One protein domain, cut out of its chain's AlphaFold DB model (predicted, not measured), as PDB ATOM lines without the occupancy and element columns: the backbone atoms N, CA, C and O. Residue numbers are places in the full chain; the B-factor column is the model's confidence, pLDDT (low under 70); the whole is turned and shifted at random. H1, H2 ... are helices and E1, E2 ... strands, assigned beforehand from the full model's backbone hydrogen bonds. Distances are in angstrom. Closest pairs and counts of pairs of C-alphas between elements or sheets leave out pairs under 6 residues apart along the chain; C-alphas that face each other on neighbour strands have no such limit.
ATOM      1  N   GLN A   4     -21.438 -14.063 -28.132       79.69
ATOM      2  CA  GLN A   4     -20.132 -13.432 -28.290       79.69
ATOM      3  C   GLN A   4     -18.997 -14.314 -27.755       79.69
ATOM      4  O   GLN A   4     -17.971 -14.448 -28.411       79.69
ATOM      5  N   GLU A   5     -19.195 -14.980 -26.617       73.50
ATOM      6  CA  GLU A   5     -18.202 -15.905 -26.053       73.50
ATOM      7  C   GLU A   5     -17.941 -17.092 -26.980       73.50
ATOM      8  O   GLU A   5     -16.791 -17.390 -27.283       73.50
ATOM      9  N   LYS A   6     -19.003 -17.722 -27.497       80.94
ATOM     10  CA  LYS A   6     -18.867 -18.816 -28.472       80.94
ATOM     11  C   LYS A   6     -18.140 -18.360 -29.736       80.94
ATOM     12  O   LYS A   6     -17.352 -19.114 -30.300       80.94
ATOM     13  N   SER A   7     -18.398 -17.125 -30.166       85.88
ATOM     14  CA  SER A   7     -17.680 -16.510 -31.279       85.88
ATOM     15  C   SER A   7     -16.188 -16.363 -30.961       85.88
ATOM     16  O   SER A   7     -15.361 -16.769 -31.773       85.88
ATOM     17  N   TYR A   8     -15.814 -15.854 -29.783       87.44
ATOM     18  CA  TYR A   8     -14.405 -15.739 -29.394       87.44
ATOM     19  C   TYR A   8     -13.703 -17.092 -29.311       87.44
ATOM     20  O   TYR A   8     -12.623 -17.236 -29.878       87.44
ATOM     21  N   GLU A   9     -14.317 -18.086 -28.668       88.19
ATOM     22  CA  GLU A   9     -13.750 -19.435 -28.594       88.19
ATOM     23  C   GLU A   9     -13.498 -20.012 -29.986       88.19
ATOM     24  O   GLU A   9     -12.394 -20.472 -30.270       88.19
ATOM     25  N   HIS A  10     -14.490 -19.917 -30.876       89.62
ATOM     26  CA  HIS A  10     -14.365 -20.410 -32.240       89.62
ATOM     27  C   HIS A  10     -13.234 -19.713 -33.005       89.62
ATOM     28  O   HIS A  10     -12.408 -20.383 -33.625       89.62
ATOM     29  N   HIS A  11     -13.155 -18.380 -32.938       90.31
ATOM     30  CA  HIS A  11     -12.101 -17.627 -33.617       90.31
ATOM     31  C   HIS A  11     -10.713 -17.954 -33.064       90.31
ATOM     32  O   HIS A  11      -9.784 -18.156 -33.843       90.31
ATOM     33  N   ILE A  12     -10.562 -18.044 -31.740       91.81
ATOM     34  CA  ILE A  12      -9.278 -18.385 -31.120       91.81
ATOM     35  C   ILE A  12      -8.858 -19.797 -31.526       91.81
ATOM     36  O   ILE A  12      -7.730 -19.982 -31.968       91.81
ATOM     37  N   GLN A  13      -9.762 -20.777 -31.462       91.94
ATOM     38  CA  GLN A  13      -9.476 -22.148 -31.887       91.94
ATOM     39  C   GLN A  13      -9.086 -22.225 -33.366       91.94
ATOM     40  O   GLN A  13      -8.115 -22.902 -33.708       91.94
ATOM     41  N   LEU A  14      -9.807 -21.513 -34.237       93.31
ATOM     42  CA  LEU A  14      -9.520 -21.462 -35.668       93.31
ATOM     43  C   LEU A  14      -8.125 -20.884 -35.937       93.31
ATOM     44  O   LEU A  14      -7.342 -21.474 -36.684       93.31
ATOM     45  N   VAL A  15      -7.795 -19.755 -35.303       92.88
ATOM     46  CA  VAL A  15      -6.479 -19.123 -35.448       92.88
ATOM     47  C   VAL A  15      -5.395 -20.036 -34.883       92.88
ATOM     48  O   VAL A  15      -4.445 -20.334 -35.599       92.88
ATOM     49  N   SER A  16      -5.549 -20.564 -33.667       91.75
ATOM     50  CA  SER A  16      -4.582 -21.487 -33.058       91.75
ATOM     51  C   SER A  16      -4.335 -22.727 -33.922       91.75
ATOM     52  O   SER A  16      -3.189 -23.143 -34.092       91.75
ATOM     53  N   ALA A  17      -5.370 -23.301 -34.544       91.19
ATOM     54  CA  ALA A  17      -5.216 -24.411 -35.486       91.19
ATOM     55  C   ALA A  17      -4.392 -24.016 -36.727       91.19
ATOM     56  O   ALA A  17      -3.509 -24.771 -37.160       91.19
ATOM     57  N   ALA A  18      -4.621 -22.816 -37.269       91.44
ATOM     58  CA  ALA A  18      -3.832 -22.283 -38.375       91.44
ATOM     59  C   ALA A  18      -2.367 -22.051 -37.965       91.44
ATOM     60  O   ALA A  18      -1.457 -22.438 -38.701       91.44
ATOM     61  N   LEU A  19      -2.116 -21.510 -36.767       91.12
ATOM     62  CA  LEU A  19      -0.758 -21.271 -36.268       91.12
ATOM     63  C   LEU A  19      -0.006 -22.575 -35.988       91.12
ATOM     64  O   LEU A  19       1.180 -22.690 -36.300       91.12
ATOM     65  N   ASN A  20      -0.689 -23.581 -35.442       89.62
ATOM     66  CA  ASN A  20      -0.134 -24.923 -35.263       89.62
ATOM     67  C   ASN A  20       0.236 -25.576 -36.596       89.62
ATOM     68  O   ASN A  20       1.277 -26.225 -36.704       89.62
ATOM     69  N   SER A  21      -0.579 -25.369 -37.629       89.00
ATOM     70  CA  SER A  21      -0.262 -25.843 -38.975       89.00
ATOM     71  C   SER A  21       0.942 -25.094 -39.553       89.00
ATOM     72  O   SER A  21       1.856 -25.725 -40.072       89.00
ATOM     73  N   ALA A  22       1.007 -23.769 -39.387       87.31
ATOM     74  CA  ALA A  22       2.119 -22.941 -39.858       87.31
ATOM     75  C   ALA A  22       3.460 -23.277 -39.175       87.31
ATOM     76  O   ALA A  22       4.500 -23.288 -39.838       87.31
ATOM     77  N   LYS A  23       3.441 -23.640 -37.882       85.19
ATOM     78  CA  LYS A  23       4.626 -24.122 -37.145       85.19
ATOM     79  C   LYS A  23       5.283 -25.327 -37.831       85.19
ATOM     80  O   LYS A  23       6.508 -25.406 -37.861       85.19
ATOM     81  N   ARG A  24       4.502 -26.226 -38.449       85.62
ATOM     82  CA  ARG A  24       5.034 -27.384 -39.206       85.62
ATOM     83  C   ARG A  24       5.864 -26.974 -40.424       85.62
ATOM     84  O   ARG A  24       6.678 -27.758 -40.893       85.62
ATOM     85  N   TYR A  25       5.678 -25.746 -40.906       87.69
ATOM     86  CA  TYR A  25       6.417 -25.157 -42.019       87.69
ATOM     87  C   TYR A  25       7.497 -24.164 -41.557       87.69
ATOM     88  O   TYR A  25       7.974 -23.365 -42.357       87.69
ATOM     89  N   ASN A  26       7.890 -24.199 -40.275       85.62
ATOM     90  CA  ASN A  26       8.887 -23.305 -39.669       85.62
ATOM     91  C   ASN A  26       8.551 -21.806 -39.775       85.62
ATOM     92  O   ASN A  26       9.443 -20.958 -39.731       85.62
ATOM     93  N   VAL A  27       7.266 -21.458 -39.885       85.88
ATOM     94  CA  VAL A  27       6.826 -20.061 -39.833       85.88
ATOM     95  C   VAL A  27       6.750 -19.626 -38.370       85.88
ATOM     96  O   VAL A  27       5.990 -20.197 -37.587       85.88
ATOM     97  N   SER A  28       7.535 -18.612 -37.999       84.38
ATOM     98  CA  SER A  28       7.497 -18.008 -36.666       84.38
ATOM     99  C   SER A  28       6.678 -16.721 -36.678       84.38
ATOM    100  O   SER A  28       6.849 -15.852 -37.535       84.38
ATOM    101  N   ILE A  29       5.770 -16.598 -35.713       88.69
ATOM    102  CA  ILE A  29       4.991 -15.381 -35.503       88.69
ATOM    103  C   ILE A  29       5.660 -14.595 -34.393       88.69
ATOM    104  O   ILE A  29       5.943 -15.115 -33.319       88.69
ATOM    105  N   GLN A  30       5.942 -13.328 -34.670       90.88
ATOM    106  CA  GLN A  30       6.598 -12.463 -33.696       90.88
ATOM    107  C   GLN A  30       5.585 -11.827 -32.750       90.88
ATOM    108  O   GLN A  30       5.814 -11.805 -31.544       90.88
ATOM    109  N   THR A  31       4.458 -11.352 -33.284       93.75
ATOM    110  CA  THR A  31       3.477 -10.577 -32.524       93.75
ATOM    111  C   THR A  31       2.067 -11.092 -32.751       93.75
ATOM    112  O   THR A  31       1.646 -11.269 -33.893       93.75
ATOM    113  N   ILE A  32       1.320 -11.250 -31.662       95.25
ATOM    114  CA  ILE A  32      -0.136 -11.395 -31.677       95.25
ATOM    115  C   ILE A  32      -0.748 -10.113 -31.124       95.25
ATOM    116  O   ILE A  32      -0.374  -9.634 -30.052       95.25
ATOM    117  N   GLN A  33      -1.693  -9.549 -31.869       95.06
ATOM    118  CA  GLN A  33      -2.437  -8.371 -31.451       95.06
ATOM    119  C   GLN A  33      -3.890  -8.749 -31.177       95.06
ATOM    120  O   GLN A  33      -4.587  -9.246 -32.059       95.06
ATOM    121  N   LEU A  34      -4.343  -8.471 -29.959       94.12
ATOM    122  CA  LEU A  34      -5.730  -8.608 -29.537       94.12
ATOM    123  C   LEU A  34      -6.380  -7.225 -29.578       94.12
ATOM    124  O   LEU A  34      -5.839  -6.257 -29.031       94.12
ATOM    125  N   ILE A  35      -7.509  -7.128 -30.277       92.62
ATOM    126  CA  ILE A  35      -8.228  -5.875 -30.519       92.62
ATOM    127  C   ILE A  35      -9.674  -6.050 -30.069       92.62
ATOM    128  O   ILE A  35     -10.311  -7.031 -30.446       92.62
ATOM    129  N   ASP A  36     -10.176  -5.095 -29.281       89.62
ATOM    130  CA  ASP A  36     -11.575  -5.024 -28.834       89.62
ATOM    131  C   ASP A  36     -12.102  -6.319 -28.174       89.62
ATOM    132  O   ASP A  36     -13.288  -6.649 -28.251       89.62
ATOM    133  N   LEU A  37     -11.224  -7.067 -27.488       87.25
ATOM    134  CA  LEU A  37     -11.632  -8.217 -26.682       87.25
ATOM    135  C   LEU A  37     -12.234  -7.712 -25.365       87.25
ATOM    136  O   LEU A  37     -11.515  -7.359 -24.423       87.25
ATOM    137  N   SER A  38     -13.565  -7.686 -25.319       84.12
ATOM    138  CA  SER A  38     -14.351  -7.278 -24.157       84.12
ATOM    139  C   SER A  38     -15.325  -8.383 -23.762       84.12
ATOM    140  O   SER A  38     -16.086  -8.895 -24.583       84.12
ATOM    141  N   LEU A  39     -15.277  -8.753 -22.487       78.38
ATOM    142  CA  LEU A  39     -16.196  -9.685 -21.856       78.38
ATOM    143  C   LEU A  39     -17.148  -8.930 -20.924       78.38
ATOM    144  O   LEU A  39     -16.709  -8.020 -20.218       78.38
ATOM    145  N   PRO A  40     -18.428  -9.334 -20.848       68.75
ATOM    146  CA  PRO A  40     -19.350  -8.792 -19.857       68.75
ATOM    147  C   PRO A  40     -18.833  -9.014 -18.423       68.75
ATOM    148  O   PRO A  40     -18.313 -10.085 -18.091       68.75
ATOM    149  N   ASN A  41     -19.002  -8.003 -17.563       56.69
ATOM    150  CA  ASN A  41     -18.448  -7.962 -16.201       56.69
ATOM    151  C   ASN A  41     -18.930  -9.098 -15.271       56.69
ATOM    152  O   ASN A  41     -18.194  -9.465 -14.352       56.69
ATOM    153  N   ASP A  42     -20.104  -9.682 -15.538       52.78
ATOM    154  CA  ASP A  42     -20.767 -10.700 -14.700       52.78
ATOM    155  C   ASP A  42     -20.530 -12.147 -15.161       52.78
ATOM    156  O   ASP A  42     -21.303 -13.061 -14.859       52.78
ATOM    157  N   MET A  54     -12.728 -26.083 -22.196       64.06
ATOM    158  CA  MET A  54     -11.534 -25.236 -22.122       64.06
ATOM    159  C   MET A  54     -12.010 -23.807 -21.858       64.06
ATOM    160  O   MET A  54     -12.801 -23.279 -22.639       64.06
ATOM    161  N   SER A  55     -11.580 -23.182 -20.758       79.44
ATOM    162  CA  SER A  55     -11.932 -21.780 -20.535       79.44
ATOM    163  C   SER A  55     -11.311 -20.915 -21.624       79.44
ATOM    164  O   SER A  55     -10.225 -21.200 -22.135       79.44
ATOM    165  N   LEU A  56     -11.966 -19.796 -21.927       84.75
ATOM    166  CA  LEU A  56     -11.425 -18.784 -22.827       84.75
ATOM    167  C   LEU A  56     -10.011 -18.329 -22.416       84.75
ATOM    168  O   LEU A  56      -9.198 -18.023 -23.279       84.75
ATOM    169  N   ALA A  57      -9.699 -18.345 -21.115       85.69
ATOM    170  CA  ALA A  57      -8.356 -18.080 -20.601       85.69
ATOM    171  C   ALA A  57      -7.320 -19.101 -21.098       85.69
ATOM    172  O   ALA A  57      -6.239 -18.699 -21.522       85.69
ATOM    173  N   VAL A  58      -7.650 -20.399 -21.096       89.06
ATOM    174  CA  VAL A  58      -6.760 -21.451 -21.616       89.06
ATOM    175  C   VAL A  58      -6.571 -21.285 -23.119       89.06
ATOM    176  O   VAL A  58      -5.444 -21.212 -23.585       89.06
ATOM    177  N   LEU A  59      -7.662 -21.109 -23.870       91.00
ATOM    178  CA  LEU A  59      -7.579 -20.910 -25.321       91.00
ATOM    179  C   LEU A  59      -6.738 -19.679 -25.690       91.00
ATOM    180  O   LEU A  59      -5.959 -19.710 -26.642       91.00
ATOM    181  N   LEU A  60      -6.897 -18.588 -24.938       92.25
ATOM    182  CA  LEU A  60      -6.142 -17.361 -25.158       92.25
ATOM    183  C   LEU A  60      -4.667 -17.518 -24.770       92.25
ATOM    184  O   LEU A  60      -3.806 -16.977 -25.458       92.25
ATOM    185  N   THR A  61      -4.386 -18.269 -23.703       92.94
ATOM    186  CA  THR A  61      -3.024 -18.641 -23.293       92.94
ATOM    187  C   THR A  61      -2.343 -19.415 -24.416       92.94
ATOM    188  O   THR A  61      -1.317 -18.960 -24.919       92.94
ATOM    189  N   ASP A  62      -2.978 -20.490 -24.892       91.81
ATOM    190  CA  ASP A  62      -2.471 -21.328 -25.983       91.81
ATOM    191  C   ASP A  62      -2.184 -20.495 -27.236       91.81
ATOM    192  O   ASP A  62      -1.128 -20.633 -27.847       91.81
ATOM    193  N   LEU A  63      -3.102 -19.593 -27.611       93.94
ATOM    194  CA  LEU A  63      -2.919 -18.700 -28.755       93.94
ATOM    195  C   LEU A  63      -1.678 -17.819 -28.584       93.94
ATOM    196  O   LEU A  63      -0.854 -17.722 -29.494       93.94
ATOM    197  N   VAL A  64      -1.550 -17.164 -27.432       93.81
ATOM    198  CA  VAL A  64      -0.478 -16.205 -27.154       93.81
ATOM    199  C   VAL A  64       0.901 -16.872 -27.106       93.81
ATOM    200  O   VAL A  64       1.878 -16.250 -27.524       93.81
ATOM    201  N   GLU A  65       0.996 -18.145 -26.717       91.81
ATOM    202  CA  GLU A  65       2.252 -18.914 -26.749       91.81
ATOM    203  C   GLU A  65       2.851 -19.088 -28.157       91.81
ATOM    204  O   GLU A  65       4.010 -19.484 -28.312       91.81
ATOM    205  N   HIS A  66       2.100 -18.782 -29.216       91.75
ATOM    206  CA  HIS A  66       2.637 -18.770 -30.576       91.75
ATOM    207  C   HIS A  66       3.483 -17.536 -30.909       91.75
ATOM    208  O   HIS A  66       4.069 -17.508 -31.993       91.75
ATOM    209  N   ALA A  67       3.557 -16.537 -30.026       93.56
ATOM    210  CA  ALA A  67       4.275 -15.292 -30.267       93.56
ATOM    211  C   ALA A  67       5.188 -14.898 -29.101       93.56
ATOM    212  O   ALA A  67       4.932 -15.205 -27.941       93.56
ATOM    213  N   SER A  68       6.248 -14.152 -29.413       94.38
ATOM    214  CA  SER A  68       7.132 -13.560 -28.400       94.38
ATOM    215  C   SER A  68       6.680 -12.164 -27.963       94.38
ATOM    216  O   SER A  68       7.223 -11.597 -27.013       94.38
ATOM    217  N   SER A  69       5.689 -11.588 -28.642       95.56
ATOM    218  CA  SER A  69       5.138 -10.270 -28.358       95.56
ATOM    219  C   SER A  69       3.614 -10.295 -28.385       95.56
ATOM    220  O   SER A  69       2.999 -10.858 -29.289       95.56
ATOM    221  N   VAL A  70       3.007  -9.631 -27.403       96.44
ATOM    222  CA  VAL A  70       1.557  -9.463 -27.305       96.44
ATOM    223  C   VAL A  70       1.225  -7.990 -27.265       96.44
ATOM    224  O   VAL A  70       1.815  -7.229 -26.496       96.44
ATOM    225  N   ARG A  71       0.243  -7.595 -28.071       96.19
ATOM    226  CA  ARG A  71      -0.300  -6.242 -28.073       96.19
ATOM    227  C   ARG A  71      -1.781  -6.266 -27.738       96.19
ATOM    228  O   ARG A  71      -2.559  -6.899 -28.444       96.19
ATOM    229  N   LEU A  72      -2.168  -5.552 -26.690       95.69
ATOM    230  CA  LEU A  72      -3.549  -5.399 -26.255       95.69
ATOM    231  C   LEU A  72      -4.023  -3.993 -26.619       95.69
ATOM    232  O   LEU A  72      -3.610  -3.009 -26.008       95.69
ATOM    233  N   LEU A  73      -4.895  -3.903 -27.621       93.50
ATOM    234  CA  LEU A  73      -5.536  -2.655 -28.031       93.50
ATOM    235  C   LEU A  73      -7.007  -2.706 -27.626       93.50
ATOM    236  O   LEU A  73      -7.732  -3.584 -28.098       93.50
ATOM    237  N   ARG A  74      -7.447  -1.800 -26.741       90.81
ATOM    238  CA  ARG A  74      -8.843  -1.751 -26.253       90.81
ATOM    239  C   ARG A  74      -9.376  -3.102 -25.741       90.81
ATOM    240  O   ARG A  74     -10.570  -3.371 -25.762       90.81
ATOM    241  N   SER A  75      -8.476  -3.965 -25.264       89.12
ATOM    242  CA  SER A  75      -8.749  -5.370 -24.929       89.12
ATOM    243  C   SER A  75      -8.565  -5.632 -23.433       89.12
ATOM    244  O   SER A  75      -7.724  -6.434 -23.032       89.12
ATOM    245  N   HIS A  76      -9.320  -4.918 -22.594       86.38
ATOM    246  CA  HIS A  76      -9.206  -4.977 -21.126       86.38
ATOM    247  C   HIS A  76      -9.408  -6.388 -20.566       86.38
ATOM    248  O   HIS A  76      -8.646  -6.830 -19.709       86.38
ATOM    249  N   SER A  77     -10.371  -7.137 -21.104       88.06
ATOM    250  CA  SER A  77     -10.658  -8.493 -20.639       88.06
ATOM    251  C   SER A  77      -9.555  -9.493 -20.985       88.06
ATOM    252  O   SER A  77      -9.424 -10.500 -20.300       88.06
ATOM    253  N   ALA A  78      -8.735  -9.225 -22.008       91.50
ATOM    254  CA  ALA A  78      -7.635 -10.115 -22.371       91.50
ATOM    255  C   ALA A  78      -6.564 -10.160 -21.274       91.50
ATOM    256  O   ALA A  78      -6.101 -11.239 -20.919       91.50
ATOM    257  N   LEU A  79      -6.214  -9.004 -20.697       91.94
ATOM    258  CA  LEU A  79      -5.249  -8.952 -19.597       91.94
ATOM    259  C   LEU A  79      -5.797  -9.640 -18.339       91.94
ATOM    260  O   LEU A  79      -5.055 -10.350 -17.675       91.94
ATOM    261  N   ASP A  80      -7.089  -9.470 -18.045       89.69
ATOM    262  CA  ASP A  80      -7.756 -10.154 -16.929       89.69
ATOM    263  C   ASP A  80      -7.719 -11.685 -17.086       89.69
ATOM    264  O   ASP A  80      -7.464 -12.396 -16.121       89.69
ATOM    265  N   LEU A  81      -7.953 -12.206 -18.295       89.69
ATOM    266  CA  LEU A  81      -7.895 -13.649 -18.564       89.69
ATOM    267  C   LEU A  81      -6.472 -14.208 -18.479       89.69
ATOM    268  O   LEU A  81      -6.277 -15.344 -18.050       89.69
ATOM    269  N   LEU A  82      -5.487 -13.421 -18.911       92.38
ATOM    270  CA  LEU A  82      -4.083 -13.825 -18.960       92.38
ATOM    271  C   LEU A  82      -3.325 -13.507 -17.668       92.38
ATOM    272  O   LEU A  82      -2.145 -13.834 -17.572       92.38
ATOM    273  N   SER A  83      -3.961 -12.884 -16.670       91.81
ATOM    274  CA  SER A  83      -3.267 -12.311 -15.509       91.81
ATOM    275  C   SER A  83      -2.473 -13.332 -14.698       91.81
ATOM    276  O   SER A  83      -1.515 -12.970 -14.035       91.81
ATOM    277  N   HIS A  84      -2.860 -14.606 -14.735       87.81
ATOM    278  CA  HIS A  84      -2.164 -15.691 -14.037       87.81
ATOM    279  C   HIS A  84      -1.442 -16.655 -14.983       87.81
ATOM    280  O   HIS A  84      -0.841 -17.627 -14.524       87.81
ATOM    281  N   ALA A  85      -1.505 -16.418 -16.294       90.62
ATOM    282  CA  ALA A  85      -0.850 -17.271 -17.269       90.62
ATOM    283  C   ALA A  85       0.667 -17.032 -17.233       90.62
ATOM    284  O   ALA A  85       1.130 -15.892 -17.337       90.62
ATOM    285  N   LYS A  86       1.440 -18.118 -17.111       92.88
ATOM    286  CA  LYS A  86       2.895 -18.091 -17.283       92.88
ATOM    287  C   LYS A  86       3.207 -18.240 -18.769       92.88
ATOM    288  O   LYS A  86       3.182 -19.342 -19.303       92.88
ATOM    289  N   LEU A  87       3.490 -17.125 -19.426       93.38
ATOM    290  CA  LEU A  87       3.725 -17.027 -20.860       93.38
ATOM    291  C   LEU A  87       5.216 -16.811 -21.145       93.38
ATOM    292  O   LEU A  87       5.914 -16.057 -20.462       93.38
ATOM    293  N   ASN A  88       5.712 -17.403 -22.230       91.44
ATOM    294  CA  ASN A  88       7.067 -17.135 -22.721       91.44
ATOM    295  C   ASN A  88       7.109 -15.914 -23.661       91.44
ATOM    296  O   ASN A  88       7.615 -15.987 -24.780       91.44
ATOM    297  N   ILE A  89       6.542 -14.789 -23.219       94.12
ATOM    298  CA  ILE A  89       6.547 -13.540 -23.987       94.12
ATOM    299  C   ILE A  89       7.696 -12.636 -23.546       94.12
ATOM    300  O   ILE A  89       8.041 -12.550 -22.374       94.12
ATOM    301  N   HIS A  90       8.268 -11.898 -24.488       95.88
ATOM    302  CA  HIS A  90       9.327 -10.925 -24.231       95.88
ATOM    303  C   HIS A  90       8.816  -9.487 -24.246       95.88
ATOM    304  O   HIS A  90       9.452  -8.606 -23.663       95.88
ATOM    305  N   GLN A  91       7.701  -9.225 -24.929       96.31
ATOM    306  CA  GLN A  91       7.176  -7.874 -25.089       96.31
ATOM    307  C   GLN A  91       5.669  -7.831 -24.860       96.31
ATOM    308  O   GLN A  91       4.923  -8.548 -25.524       96.31
ATOM    309  N   LEU A  92       5.236  -6.932 -23.980       97.00
ATOM    310  CA  LEU A  92       3.835  -6.558 -23.815       97.00
ATOM    311  C   LEU A  92       3.645  -5.108 -24.274       97.00
ATOM    312  O   LEU A  92       4.418  -4.233 -23.881       97.00
ATOM    313  N   ASP A  93       2.633  -4.849 -25.097       96.12
ATOM    314  CA  ASP A  93       2.206  -3.504 -25.495       96.12
ATOM    315  C   ASP A  93       0.735  -3.287 -25.119       96.12
ATOM    316  O   ASP A  93      -0.130  -4.072 -25.506       96.12
ATOM    317  N   LEU A  94       0.456  -2.235 -24.352       95.75
ATOM    318  CA  LEU A  94      -0.871  -1.871 -23.862       95.75
ATOM    319  C   LEU A  94      -1.300  -0.540 -24.482       95.75
ATOM    320  O   LEU A  94      -0.609   0.468 -24.347       95.75
ATOM    321  N   CYS A  95      -2.450  -0.506 -25.146       93.12
ATOM    322  CA  CYS A  95      -2.914   0.702 -25.820       93.12
ATOM    323  C   CYS A  95      -4.415   0.916 -25.624       93.12
ATOM    324  O   CYS A  95      -5.208   0.024 -25.945       93.12
ATOM    325  N   SER A  96      -4.797   2.115 -25.170       91.88
ATOM    326  CA  SER A  96      -6.197   2.541 -25.017       91.88
ATOM    327  C   SER A  96      -7.020   1.530 -24.219       91.88
ATOM    328  O   SER A  96      -7.994   0.967 -24.717       91.88
ATOM    329  N   ILE A  97      -6.559   1.195 -23.015       90.44
ATOM    330  CA  ILE A  97      -7.082   0.080 -22.219       90.44
ATOM    331  C   ILE A  97      -7.210   0.480 -20.752       90.44
ATOM    332  O   ILE A  97      -6.289   1.040 -20.168       90.44
ATOM    333  N   ASN A  98      -8.339   0.120 -20.147       90.50
ATOM    334  CA  ASN A  98      -8.537   0.232 -18.709       90.50
ATOM    335  C   ASN A  98      -8.164  -1.099 -18.062       90.50
ATOM    336  O   ASN A  98      -8.764  -2.127 -18.374       90.50
ATOM    337  N   VAL A  99      -7.170  -1.096 -17.184       89.75
ATOM    338  CA  VAL A  99      -6.638  -2.313 -16.563       89.75
ATOM    339  C   VAL A  99      -6.911  -2.302 -15.072       89.75
ATOM    340  O   VAL A  99      -6.735  -1.290 -14.402       89.75
ATOM    341  N   LYS A 100      -7.315  -3.439 -14.507       90.38
ATOM    342  CA  LYS A 100      -7.335  -3.577 -13.049       90.38
ATOM    343  C   LYS A 100      -5.900  -3.668 -12.555       90.38
ATOM    344  O   LYS A 100      -5.119  -4.447 -13.102       90.38
ATOM    345  N   ARG A 101      -5.587  -2.937 -11.482       91.00
ATOM    346  CA  ARG A 101      -4.265  -2.992 -10.840       91.00
ATOM    347  C   ARG A 101      -3.822  -4.433 -10.574       91.00
ATOM    348  O   ARG A 101      -2.763  -4.838 -11.033       91.00
ATOM    349  N   VAL A 102      -4.692  -5.210  -9.927       89.75
ATOM    350  CA  VAL A 102      -4.433  -6.610  -9.549       89.75
ATOM    351  C   VAL A 102      -4.144  -7.489 -10.769       89.75
ATOM    352  O   VAL A 102      -3.229  -8.300 -10.731       89.75
ATOM    353  N   SER A 103      -4.878  -7.320 -11.870       91.19
ATOM    354  CA  SER A 103      -4.655  -8.120 -13.080       91.19
ATOM    355  C   SER A 103      -3.304  -7.820 -13.724       91.19
ATOM    356  O   SER A 103      -2.603  -8.741 -14.133       91.19
ATOM    357  N   LEU A 104      -2.925  -6.539 -13.802       94.19
ATOM    358  CA  LEU A 104      -1.629  -6.136 -14.347       94.19
ATOM    359  C   LEU A 104      -0.473  -6.593 -13.447       94.19
ATOM    360  O   LEU A 104       0.520  -7.103 -13.952       94.19
ATOM    361  N   GLU A 105      -0.611  -6.443 -12.132       94.56
ATOM    362  CA  GLU A 105       0.368  -6.899 -11.140       94.56
ATOM    363  C   GLU A 105       0.583  -8.416 -11.216       94.56
ATOM    364  O   GLU A 105       1.711  -8.869 -11.413       94.56
ATOM    365  N   ASN A 106      -0.503  -9.196 -11.190       93.94
ATOM    366  CA  ASN A 106      -0.444 -10.650 -11.341       93.94
ATOM    367  C   ASN A 106       0.235 -11.045 -12.656       93.94
ATOM    368  O   ASN A 106       1.092 -11.929 -12.660       93.94
ATOM    369  N   PHE A 107      -0.097 -10.357 -13.755       94.62
ATOM    370  CA  PHE A 107       0.495 -10.636 -15.058       94.62
ATOM    371  C   PHE A 107       2.007 -10.404 -15.043       94.62
ATOM    372  O   PHE A 107       2.770 -11.251 -15.509       94.62
ATOM    373  N   LEU A 108       2.450  -9.257 -14.518       94.88
ATOM    374  CA  LEU A 108       3.868  -8.908 -14.443       94.88
ATOM    375  C   LEU A 108       4.639  -9.878 -13.547       94.88
ATOM    376  O   LEU A 108       5.757 -10.247 -13.893       94.88
ATOM    377  N   HIS A 109       4.039 -10.321 -12.443       94.06
ATOM    378  CA  HIS A 109       4.647 -11.297 -11.545       94.06
ATOM    379  C   HIS A 109       4.750 -12.689 -12.196       94.06
ATOM    380  O   HIS A 109       5.830 -13.273 -12.240       94.06
ATOM    381  N   ALA A 110       3.663 -13.194 -12.791       92.81
ATOM    382  CA  ALA A 110       3.637 -14.501 -13.461       92.81
ATOM    383  C   ALA A 110       4.620 -14.593 -14.644       92.81
ATOM    384  O   ALA A 110       5.105 -15.677 -14.974       92.81
ATOM    385  N   ASN A 111       4.925 -13.451 -15.267       94.38
ATOM    386  CA  ASN A 111       5.784 -13.343 -16.447       94.38
ATOM    387  C   ASN A 111       7.114 -12.640 -16.158       94.38
ATOM    388  O   ASN A 111       7.804 -12.231 -17.094       94.38
ATOM    389  N   ALA A 112       7.487 -12.511 -14.880       92.50
ATOM    390  CA  ALA A 112       8.674 -11.781 -14.460       92.50
ATOM    391  C   ALA A 112       9.926 -12.277 -15.192       92.50
ATOM    392  O   ALA A 112      10.652 -11.472 -15.756       92.50
ATOM    393  N   GLU A 113      10.131 -13.595 -15.274       92.31
ATOM    394  CA  GLU A 113      11.320 -14.231 -15.869       92.31
ATOM    395  C   GLU A 113      11.450 -14.050 -17.393       92.31
ATOM    396  O   GLU A 113      12.562 -14.114 -17.928       92.31
ATOM    397  N   SER A 114      10.336 -13.861 -18.109       93.88
ATOM    398  CA  SER A 114      10.286 -13.860 -19.579       93.88
ATOM    399  C   SER A 114      10.180 -12.452 -20.168       93.88
ATOM    400  O   SER A 114      10.803 -12.172 -21.204       93.88
ATOM    401  N   ILE A 115       9.450 -11.548 -19.501       94.62
ATOM    402  CA  ILE A 115       9.158 -10.210 -20.017       94.62
ATOM    403  C   ILE A 115      10.408  -9.324 -20.005       94.62
ATOM    404  O   ILE A 115      11.060  -9.104 -18.987       94.62
ATOM    405  N   ARG A 116      10.761  -8.776 -21.170       95.38
ATOM    406  CA  ARG A 116      11.939  -7.908 -21.356       95.38
ATOM    407  C   ARG A 116      11.559  -6.450 -21.564       95.38
ATOM    408  O   ARG A 116      12.336  -5.556 -21.230       95.38
ATOM    409  N   SER A 117      10.376  -6.188 -22.112       96.50
ATOM    410  CA  SER A 117       9.874  -4.825 -22.241       96.50
ATOM    411  C   SER A 117       8.363  -4.728 -22.121       96.50
ATOM    412  O   SER A 117       7.641  -5.584 -22.627       96.50
ATOM    413  N   LEU A 118       7.914  -3.622 -21.538       96.88
ATOM    414  CA  LEU A 118       6.516  -3.225 -21.461       96.88
ATOM    415  C   LEU A 118       6.355  -1.858 -22.122       96.88
ATOM    416  O   LEU A 118       7.052  -0.911 -21.761       96.88
ATOM    417  N   SER A 119       5.441  -1.753 -23.077       96.12
ATOM    418  CA  SER A 119       5.022  -0.490 -23.680       96.12
ATOM    419  C   SER A 119       3.592  -0.187 -23.256       96.12
ATOM    420  O   SER A 119       2.777  -1.099 -23.158       96.12
ATOM    421  N   PHE A 120       3.292   1.076 -22.971       94.94
ATOM    422  CA  PHE A 120       1.927   1.498 -22.691       94.94
ATOM    423  C   PHE A 120       1.640   2.912 -23.194       94.94
ATOM    424  O   PHE A 120       2.496   3.799 -23.126       94.94
ATOM    425  N   ARG A 121       0.423   3.121 -23.696       92.69
ATOM    426  CA  ARG A 121      -0.127   4.419 -24.108       92.69
ATOM    427  C   ARG A 121      -1.614   4.447 -23.795       92.69
ATOM    428  O   ARG A 121      -2.296   3.487 -24.137       92.69
ATOM    429  N   ASP A 122      -2.099   5.558 -23.242       91.25
ATOM    430  CA  ASP A 122      -3.537   5.733 -22.988       91.25
ATOM    431  C   ASP A 122      -4.083   4.570 -22.143       91.25
ATOM    432  O   ASP A 122      -4.939   3.796 -22.561       91.25
ATOM    433  N   VAL A 123      -3.435   4.333 -21.002       91.94
ATOM    434  CA  VAL A 123      -3.768   3.219 -20.116       91.94
ATOM    435  C   VAL A 123      -4.156   3.788 -18.776       91.94
ATOM    436  O   VAL A 123      -3.326   4.437 -18.141       91.94
ATOM    437  N   ASP A 124      -5.370   3.491 -18.335       92.12
ATOM    438  CA  ASP A 124      -5.838   3.850 -17.004       92.12
ATOM    439  C   ASP A 124      -5.905   2.610 -16.118       92.12
ATOM    440  O   ASP A 124      -6.321   1.525 -16.530       92.12
ATOM    441  N   VAL A 125      -5.471   2.771 -14.875       90.88
ATOM    442  CA  VAL A 125      -5.488   1.733 -13.853       90.88
ATOM    443  C   VAL A 125      -6.711   1.930 -12.971       90.88
ATOM    444  O   VAL A 125      -6.846   2.950 -12.297       90.88
ATOM    445  N   ILE A 126      -7.586   0.930 -12.949       88.94
ATOM    446  CA  ILE A 126      -8.749   0.868 -12.070       88.94
ATOM    447  C   ILE A 126      -8.322   0.230 -10.744       88.94
ATOM    448  O   ILE A 126      -7.847  -0.913 -10.710       88.94
ATOM    449  N   GLU A 127      -8.528   0.959  -9.647       82.44
ATOM    450  CA  GLU A 127      -8.390   0.439  -8.286       82.44
ATOM    451  C   GLU A 127      -9.770   0.101  -7.696       82.44
ATOM    452  O   GLU A 127     -10.721   0.839  -7.941       82.44
ATOM    453  N   PRO A 128      -9.901  -0.957  -6.871       70.12
ATOM    454  CA  PRO A 128     -11.191  -1.370  -6.303       70.12
ATOM    455  C   PRO A 128     -11.926  -0.272  -5.518       70.12
ATOM    456  O   PRO A 128     -13.148  -0.298  -5.434       70.12
ATOM    457  N   ASN A 129     -11.181   0.686  -4.957       71.00
ATOM    458  CA  ASN A 129     -11.696   1.724  -4.062       71.00
ATOM    459  C   ASN A 129     -11.680   3.134  -4.681       71.00
ATOM    460  O   ASN A 129     -11.885   4.110  -3.963       71.00
ATOM    461  N   ARG A 130     -11.406   3.270  -5.987       71.25
ATOM    462  CA  ARG A 130     -11.416   4.567  -6.680       71.25
ATOM    463  C   ARG A 130     -12.509   4.598  -7.739       71.25
ATOM    464  O   ARG A 130     -12.644   3.669  -8.526       71.25
ATOM    465  N   LEU A 131     -13.267   5.693  -7.752       61.12
ATOM    466  CA  LEU A 131     -14.312   5.956  -8.747       61.12
ATOM    467  C   LEU A 131     -13.730   6.285 -10.129       61.12
ATOM    468  O   LEU A 131     -14.373   6.018 -11.138       61.12
ATOM    469  N   GLU A 132     -12.509   6.823 -10.170       69.75
ATOM    470  CA  GLU A 132     -11.804   7.185 -11.399       69.75
ATOM    471  C   GLU A 132     -10.490   6.408 -11.519       69.75
ATOM    472  O   GLU A 132      -9.774   6.194 -10.531       69.75
ATOM    473  N   GLY A 133     -10.187   5.972 -12.744       75.75
ATOM    474  CA  GLY A 133      -8.918   5.335 -13.071       75.75
ATOM    475  C   GLY A 133      -7.768   6.338 -13.003       75.75
ATOM    476  O   GLY A 133      -7.929   7.510 -13.335       75.75
ATOM    477  N   ALA A 134      -6.599   5.884 -12.560       86.88
ATOM    478  CA  ALA A 134      -5.382   6.690 -12.594       86.88
ATOM    479  C   ALA A 134      -4.566   6.335 -13.835       86.88
ATOM    480  O   ALA A 134      -4.303   5.157 -14.077       86.88
ATOM    481  N   THR A 135      -4.100   7.335 -14.582       91.06
ATOM    482  CA  THR A 135      -3.228   7.088 -15.733       91.06
ATOM    483  C   THR A 135      -1.983   6.313 -15.312       91.06
ATOM    484  O   THR A 135      -1.279   6.669 -14.362       91.06
ATOM    485  N   LEU A 136      -1.700   5.236 -16.039       92.19
ATOM    486  CA  LEU A 136      -0.554   4.379 -15.805       92.19
ATOM    487  C   LEU A 136       0.735   5.161 -16.068       92.19
ATOM    488  O   LEU A 136       0.934   5.751 -17.129       92.19
ATOM    489  N   THR A 137       1.647   5.131 -15.100       93.12
ATOM    490  CA  THR A 137       2.956   5.784 -15.198       93.12
ATOM    491  C   THR A 137       4.085   4.774 -14.994       93.12
ATOM    492  O   THR A 137       3.874   3.718 -14.388       93.12
ATOM    493  N   PRO A 138       5.325   5.085 -15.424       94.50
ATOM    494  CA  PRO A 138       6.472   4.227 -15.137       94.50
ATOM    495  C   PRO A 138       6.691   3.991 -13.635       94.50
ATOM    496  O   PRO A 138       7.137   2.915 -13.249       94.50
ATOM    497  N   ALA A 139       6.368   4.975 -12.787       92.19
ATOM    498  CA  ALA A 139       6.446   4.837 -11.333       92.19
ATOM    499  C   ALA A 139       5.436   3.807 -10.806       92.19
ATOM    500  O   ALA A 139       5.788   2.990  -9.960       92.19
ATOM    501  N   TYR A 140       4.224   3.792 -11.367       92.19
ATOM    502  CA  TYR A 140       3.209   2.794 -11.039       92.19
ATOM    503  C   TYR A 140       3.690   1.379 -11.365       92.19
ATOM    504  O   TYR A 140       3.638   0.508 -10.504       92.19
ATOM    505  N   ILE A 141       4.237   1.163 -12.570       93.81
ATOM    506  CA  ILE A 141       4.794  -0.143 -12.957       93.81
ATOM    507  C   ILE A 141       5.885  -0.588 -11.986       93.81
ATOM    508  O   ILE A 141       5.830  -1.716 -11.516       93.81
ATOM    509  N   ARG A 142       6.823   0.299 -11.626       93.94
ATOM    510  CA  ARG A 142       7.888  -0.008 -10.651       93.94
ATOM    511  C   ARG A 142       7.352  -0.406  -9.275       93.94
ATOM    512  O   ARG A 142       8.040  -1.117  -8.562       93.94
ATOM    513  N   SER A 143       6.159   0.052  -8.900       91.38
ATOM    514  CA  SER A 143       5.517  -0.328  -7.634       91.38
ATOM    515  C   SER A 143       4.745  -1.652  -7.688       91.38
ATOM    516  O   SER A 143       4.338  -2.139  -6.642       91.38
ATOM    517  N   MET A 144       4.514  -2.209  -8.884       90.56
ATOM    518  CA  MET A 144       3.743  -3.445  -9.116       90.56
ATOM    519  C   MET A 144       4.615  -4.610  -9.601       90.56
ATOM    520  O   MET A 144       4.098  -5.659  -9.968       90.56
ATOM    521  N   THR A 145       5.928  -4.416  -9.711       88.69
ATOM    522  CA  THR A 145       6.834  -5.434 -10.234       88.69
ATOM    523  C   THR A 145       8.083  -5.517  -9.381       88.69
ATOM    524  O   THR A 145       8.700  -4.501  -9.068       88.69
ATOM    525  N   ASP A 146       8.477  -6.745  -9.066       86.00
ATOM    526  CA  ASP A 146       9.752  -7.032  -8.410       86.00
ATOM    527  C   ASP A 146      10.928  -6.979  -9.400       86.00
ATOM    528  O   ASP A 146      12.090  -7.050  -9.002       86.00
ATOM    529  N   VAL A 147      10.647  -6.853 -10.705       85.94
ATOM    530  CA  VAL A 147      11.669  -6.854 -11.752       85.94
ATOM    531  C   VAL A 147      12.282  -5.457 -11.900       85.94
ATOM    532  O   VAL A 147      11.569  -4.500 -12.231       85.94
ATOM    533  N   PRO A 148      13.609  -5.299 -11.735       88.69
ATOM    534  CA  PRO A 148      14.257  -4.002 -11.877       88.69
ATOM    535  C   PRO A 148      14.020  -3.387 -13.261       88.69
ATOM    536  O   PRO A 148      14.227  -4.018 -14.296       88.69
ATOM    537  N   VAL A 149      13.622  -2.114 -13.309       91.25
ATOM    538  CA  VAL A 149      13.473  -1.379 -14.575       91.25
ATOM    539  C   VAL A 149      14.805  -0.726 -14.935       91.25
ATOM    540  O   VAL A 149      15.176   0.299 -14.367       91.25
ATOM    541  N   LYS A 150      15.501  -1.286 -15.928       92.06
ATOM    542  CA  LYS A 150      16.807  -0.816 -16.417       92.06
ATOM    543  C   LYS A 150      16.729   0.533 -17.123       92.06
ATOM    544  O   LYS A 150      17.594   1.392 -16.974       92.06
ATOM    545  N   LYS A 151      15.719   0.697 -17.980       92.69
ATOM    546  CA  LYS A 151      15.581   1.873 -18.845       92.69
ATOM    547  C   LYS A 151      14.119   2.218 -19.055       92.69
ATOM    548  O   LYS A 151      13.276   1.346 -19.235       92.69
ATOM    549  N   THR A 152      13.842   3.513 -19.108       93.88
ATOM    550  CA  THR A 152      12.541   4.061 -19.485       93.88
ATOM    551  C   THR A 152      12.737   5.025 -20.651       93.88
ATOM    552  O   THR A 152      13.669   5.826 -20.647       93.88
ATOM    553  N   SER A 153      11.880   4.944 -21.664       91.88
ATOM    554  CA  SER A 153      11.871   5.850 -22.816       91.88
ATOM    555  C   SER A 153      10.455   6.314 -23.119       91.88
ATOM    556  O   SER A 153       9.528   5.506 -23.072       91.88
ATOM    557  N   LYS A 154      10.295   7.590 -23.478       90.06
ATOM    558  CA  LYS A 154       9.035   8.089 -24.033       90.06
ATOM    559  C   LYS A 154       8.815   7.511 -25.432       90.06
ATOM    560  O   LYS A 154       9.752   7.428 -26.226       90.06
ATOM    561  N   LEU A 155       7.582   7.122 -25.726       85.06
ATOM    562  CA  LEU A 155       7.125   6.763 -27.062       85.06
ATOM    563  C   LEU A 155       6.515   8.014 -27.689       85.06
ATOM    564  O   LEU A 155       5.409   8.408 -27.325       85.06
ATOM    565  N   SER A 156       7.224   8.637 -28.628       68.38
ATOM    566  CA  SER A 156       6.634   9.660 -29.484       68.38
ATOM    567  C   SER A 156       5.978   8.980 -30.690       68.38
ATOM    568  O   SER A 156       6.634   8.282 -31.462       68.38
ATOM    569  N   CYS A 157       4.667   9.161 -30.862       57.84
ATOM    570  CA  CYS A 157       4.053   9.036 -32.182       57.84
ATOM    571  C   CYS A 157       3.694  10.433 -32.657       57.84
ATOM    572  O   CYS A 157       3.089  11.186 -31.908       57.84
ATOM    573  N   GLN A 158       3.965  10.740 -33.921       51.62
ATOM    574  CA  GLN A 158       3.432  11.950 -34.556       51.62
ATOM    575  C   GLN A 158       1.900  11.887 -34.752       51.62
ATOM    576  O   GLN A 158       1.283  12.879 -35.106       51.62
ATOM    577  N   CYS A 159       1.286  10.722 -34.515       54.72
ATOM    578  CA  CYS A 159      -0.112  10.414 -34.802       54.72
ATOM    579  C   CYS A 159      -1.086  10.563 -33.618       54.72
ATOM    580  O   CYS A 159      -2.278  10.328 -33.788       54.72
ATOM    581  N   SER A 160      -0.607  10.857 -32.405       52.28
ATOM    582  CA  SER A 160      -1.443  10.894 -31.199       52.28
ATOM    583  C   SER A 160      -0.917  11.944 -30.227       52.28
ATOM    584  O   SER A 160       0.285  12.014 -29.989       52.28
ATOM    585  N   PHE A 161      -1.825  12.740 -29.659       51.94
ATOM    586  CA  PHE A 161      -1.517  13.767 -28.655       51.94
ATOM    587  C   PHE A 161      -1.167  13.188 -27.274       51.94
ATOM    588  O   PHE A 161      -0.822  13.939 -26.367       51.94
ATOM    589  N   GLN A 162      -1.261  11.868 -27.094       64.31
ATOM    590  CA  GLN A 162      -0.999  11.214 -25.817       64.31
ATOM    591  C   GLN A 162       0.403  10.600 -25.795       64.31
ATOM    592  O   GLN A 162       0.768   9.778 -26.642       64.31
ATOM    593  N   GLU A 163       1.190  10.998 -24.794       78.62
ATOM    594  CA  GLU A 163       2.510  10.427 -24.541       78.62
ATOM    595  C   GLU A 163       2.383   8.948 -24.141       78.62
ATOM    596  O   GLU A 163       1.557   8.575 -23.309       78.62
ATOM    597  N   GLY A 164       3.220   8.092 -24.730       90.12
ATOM    598  CA  GLY A 164       3.382   6.709 -24.291       90.12
ATOM    599  C   GLY A 164       4.730   6.487 -23.618       90.12
ATOM    600  O   GLY A 164       5.648   7.305 -23.719       90.12
ATOM    601  N   TRP A 165       4.885   5.329 -22.992       94.25
ATOM    602  CA  TRP A 165       6.121   4.918 -22.338       94.25
ATOM    603  C   TRP A 165       6.517   3.515 -22.763       94.25
ATOM    604  O   TRP A 165       5.672   2.659 -23.006       94.25
ATOM    605  N   LYS A 166       7.824   3.275 -22.818       95.69
ATOM    606  CA  LYS A 166       8.412   1.947 -22.942       95.69
ATOM    607  C   LYS A 166       9.430   1.736 -21.835       95.69
ATOM    608  O   LYS A 166      10.337   2.551 -21.649       95.69
ATOM    609  N   LEU A 167       9.255   0.655 -21.094       96.06
ATOM    610  CA  LEU A 167      10.120   0.207 -20.016       96.06
ATOM    611  C   LEU A 167      10.868  -1.037 -20.485       96.06
ATOM    612  O   LEU A 167      10.303  -1.894 -21.162       96.06
ATOM    613  N   PHE A 168      12.140  -1.117 -20.114       95.81
ATOM    614  CA  PHE A 168      12.988  -2.282 -20.308       95.81
ATOM    615  C   PHE A 168      13.356  -2.831 -18.938       95.81
ATOM    616  O   PHE A 168      13.860  -2.085 -18.095       95.81
ATOM    617  N   PHE A 169      13.089  -4.113 -18.741       93.25
ATOM    618  CA  PHE A 169      13.384  -4.828 -17.509       93.25
ATOM    619  C   PHE A 169      14.815  -5.357 -17.545       93.25
ATOM    620  O   PHE A 169      15.284  -5.784 -18.605       93.25
ATOM    621  N   ASP A 170      15.515  -5.280 -16.415       86.31
ATOM    622  CA  ASP A 170      16.808  -5.930 -16.275       86.31
ATOM    623  C   ASP A 170      16.613  -7.396 -15.938       86.31
ATOM    624  O   ASP A 170      15.774  -7.769 -15.123       86.31
TER     625      ASP A 170
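What this domain is: This is residues 4 to 42 and 54 to 170 of the 188 residues of an uncharacterized protein of Penicillium arizonense (UniProt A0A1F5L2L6). A twisted six-stranded sheet is a wall with the helices H2, H3, H4 and H5 along one side, and it curls round H5. The long helix H1 stands beyond the E1 edge and packs on H2. The printed part has 156 residues, with five named helices and six named strands in the order H1 E1 H2 E2 H3 E3 H4 E4 H5 E5 E6; the mixed sheet runs E1 E2 E3 E4 E6 E5. The class is mixed, helices and strands; the whole is compact, with a radius of gyration of the C-alphas of 15.6 A and spans of 42 by 37 by 33 A.

How they stand to each other: H1, residues 4 to 23, touches H2, residues 56 to 64, with residues 8 to 16 alone; the closest C-alphas, of Ser 16 and Leu 63, are 5.4 A apart. They run the same way at a shallow tilt of 28 degrees. Edge strand E1, residues 29 to 35, is parallel to E2, residues 67 to 73, with N 32 and O 69 at 2.9 A. H2 only grazes the sheet, with residues 60 to 64. H3, residues 76 to 82, touches H2 about perpendicular, at 83 degrees, with C-alphas 57 and 81 closest at 4.9 A. E3, residues 91 to 100, is parallel to E2, with N 72 and O 93 at 2.8 A. H3 is on the sheet; its C-alpha 76 is 5.6 A from C-alpha 97 of E3, their closest pair. H4, residues 101 to 110, touches H3, C-alphas 80 and 103 being closest at 5.3 A, and its height over the sheet is 7.5 A. E4, residues 117 to 126, is parallel to E3, with N 94 and O 119 at 2.8 A. E2, H3, E3 and E3, H4, E4 are strand-helix-strand units, two parallel neighbours with a helix between, with right-handed crossovers. H5, residues 138 to 143, is near H4 and E4. E5, residues 149 to 155, and E6, residues 164 to 169, form a hairpin, with N 153 and O 166 at 2.8 A. E6 is antiparallel to E4, with N 120 and O 165 at 2.9 A. E4, H5, E5 is a split unit, with E6 between its strands, also right-handed. In H1 to H5 every O i to N i+4 pair is within hydrogen-bond range.

Where its parts are: H1 begins at C-alpha 4 (-20.132, -13.432, -28.290) and is 28.4 A long. E3, 19.3 A, bends by 106 degrees at residue 96; E4, 22.0 A, bends by 91 degrees at residue 122. E6 ends at C-alpha 169 (13.384, -4.828, -17.509).

The domain as a whole: C-alphas 25 and 131, 50.0 A apart, are the two farthest apart. Residues 43 to 53 are not printed, and C-alphas 42 and 54 are 18.8 A apart across this cut. E4 to H5 is a long link. The pLDDT is under 70 at residues 40 to 42, 54, 131 to 132 and 156 to 162.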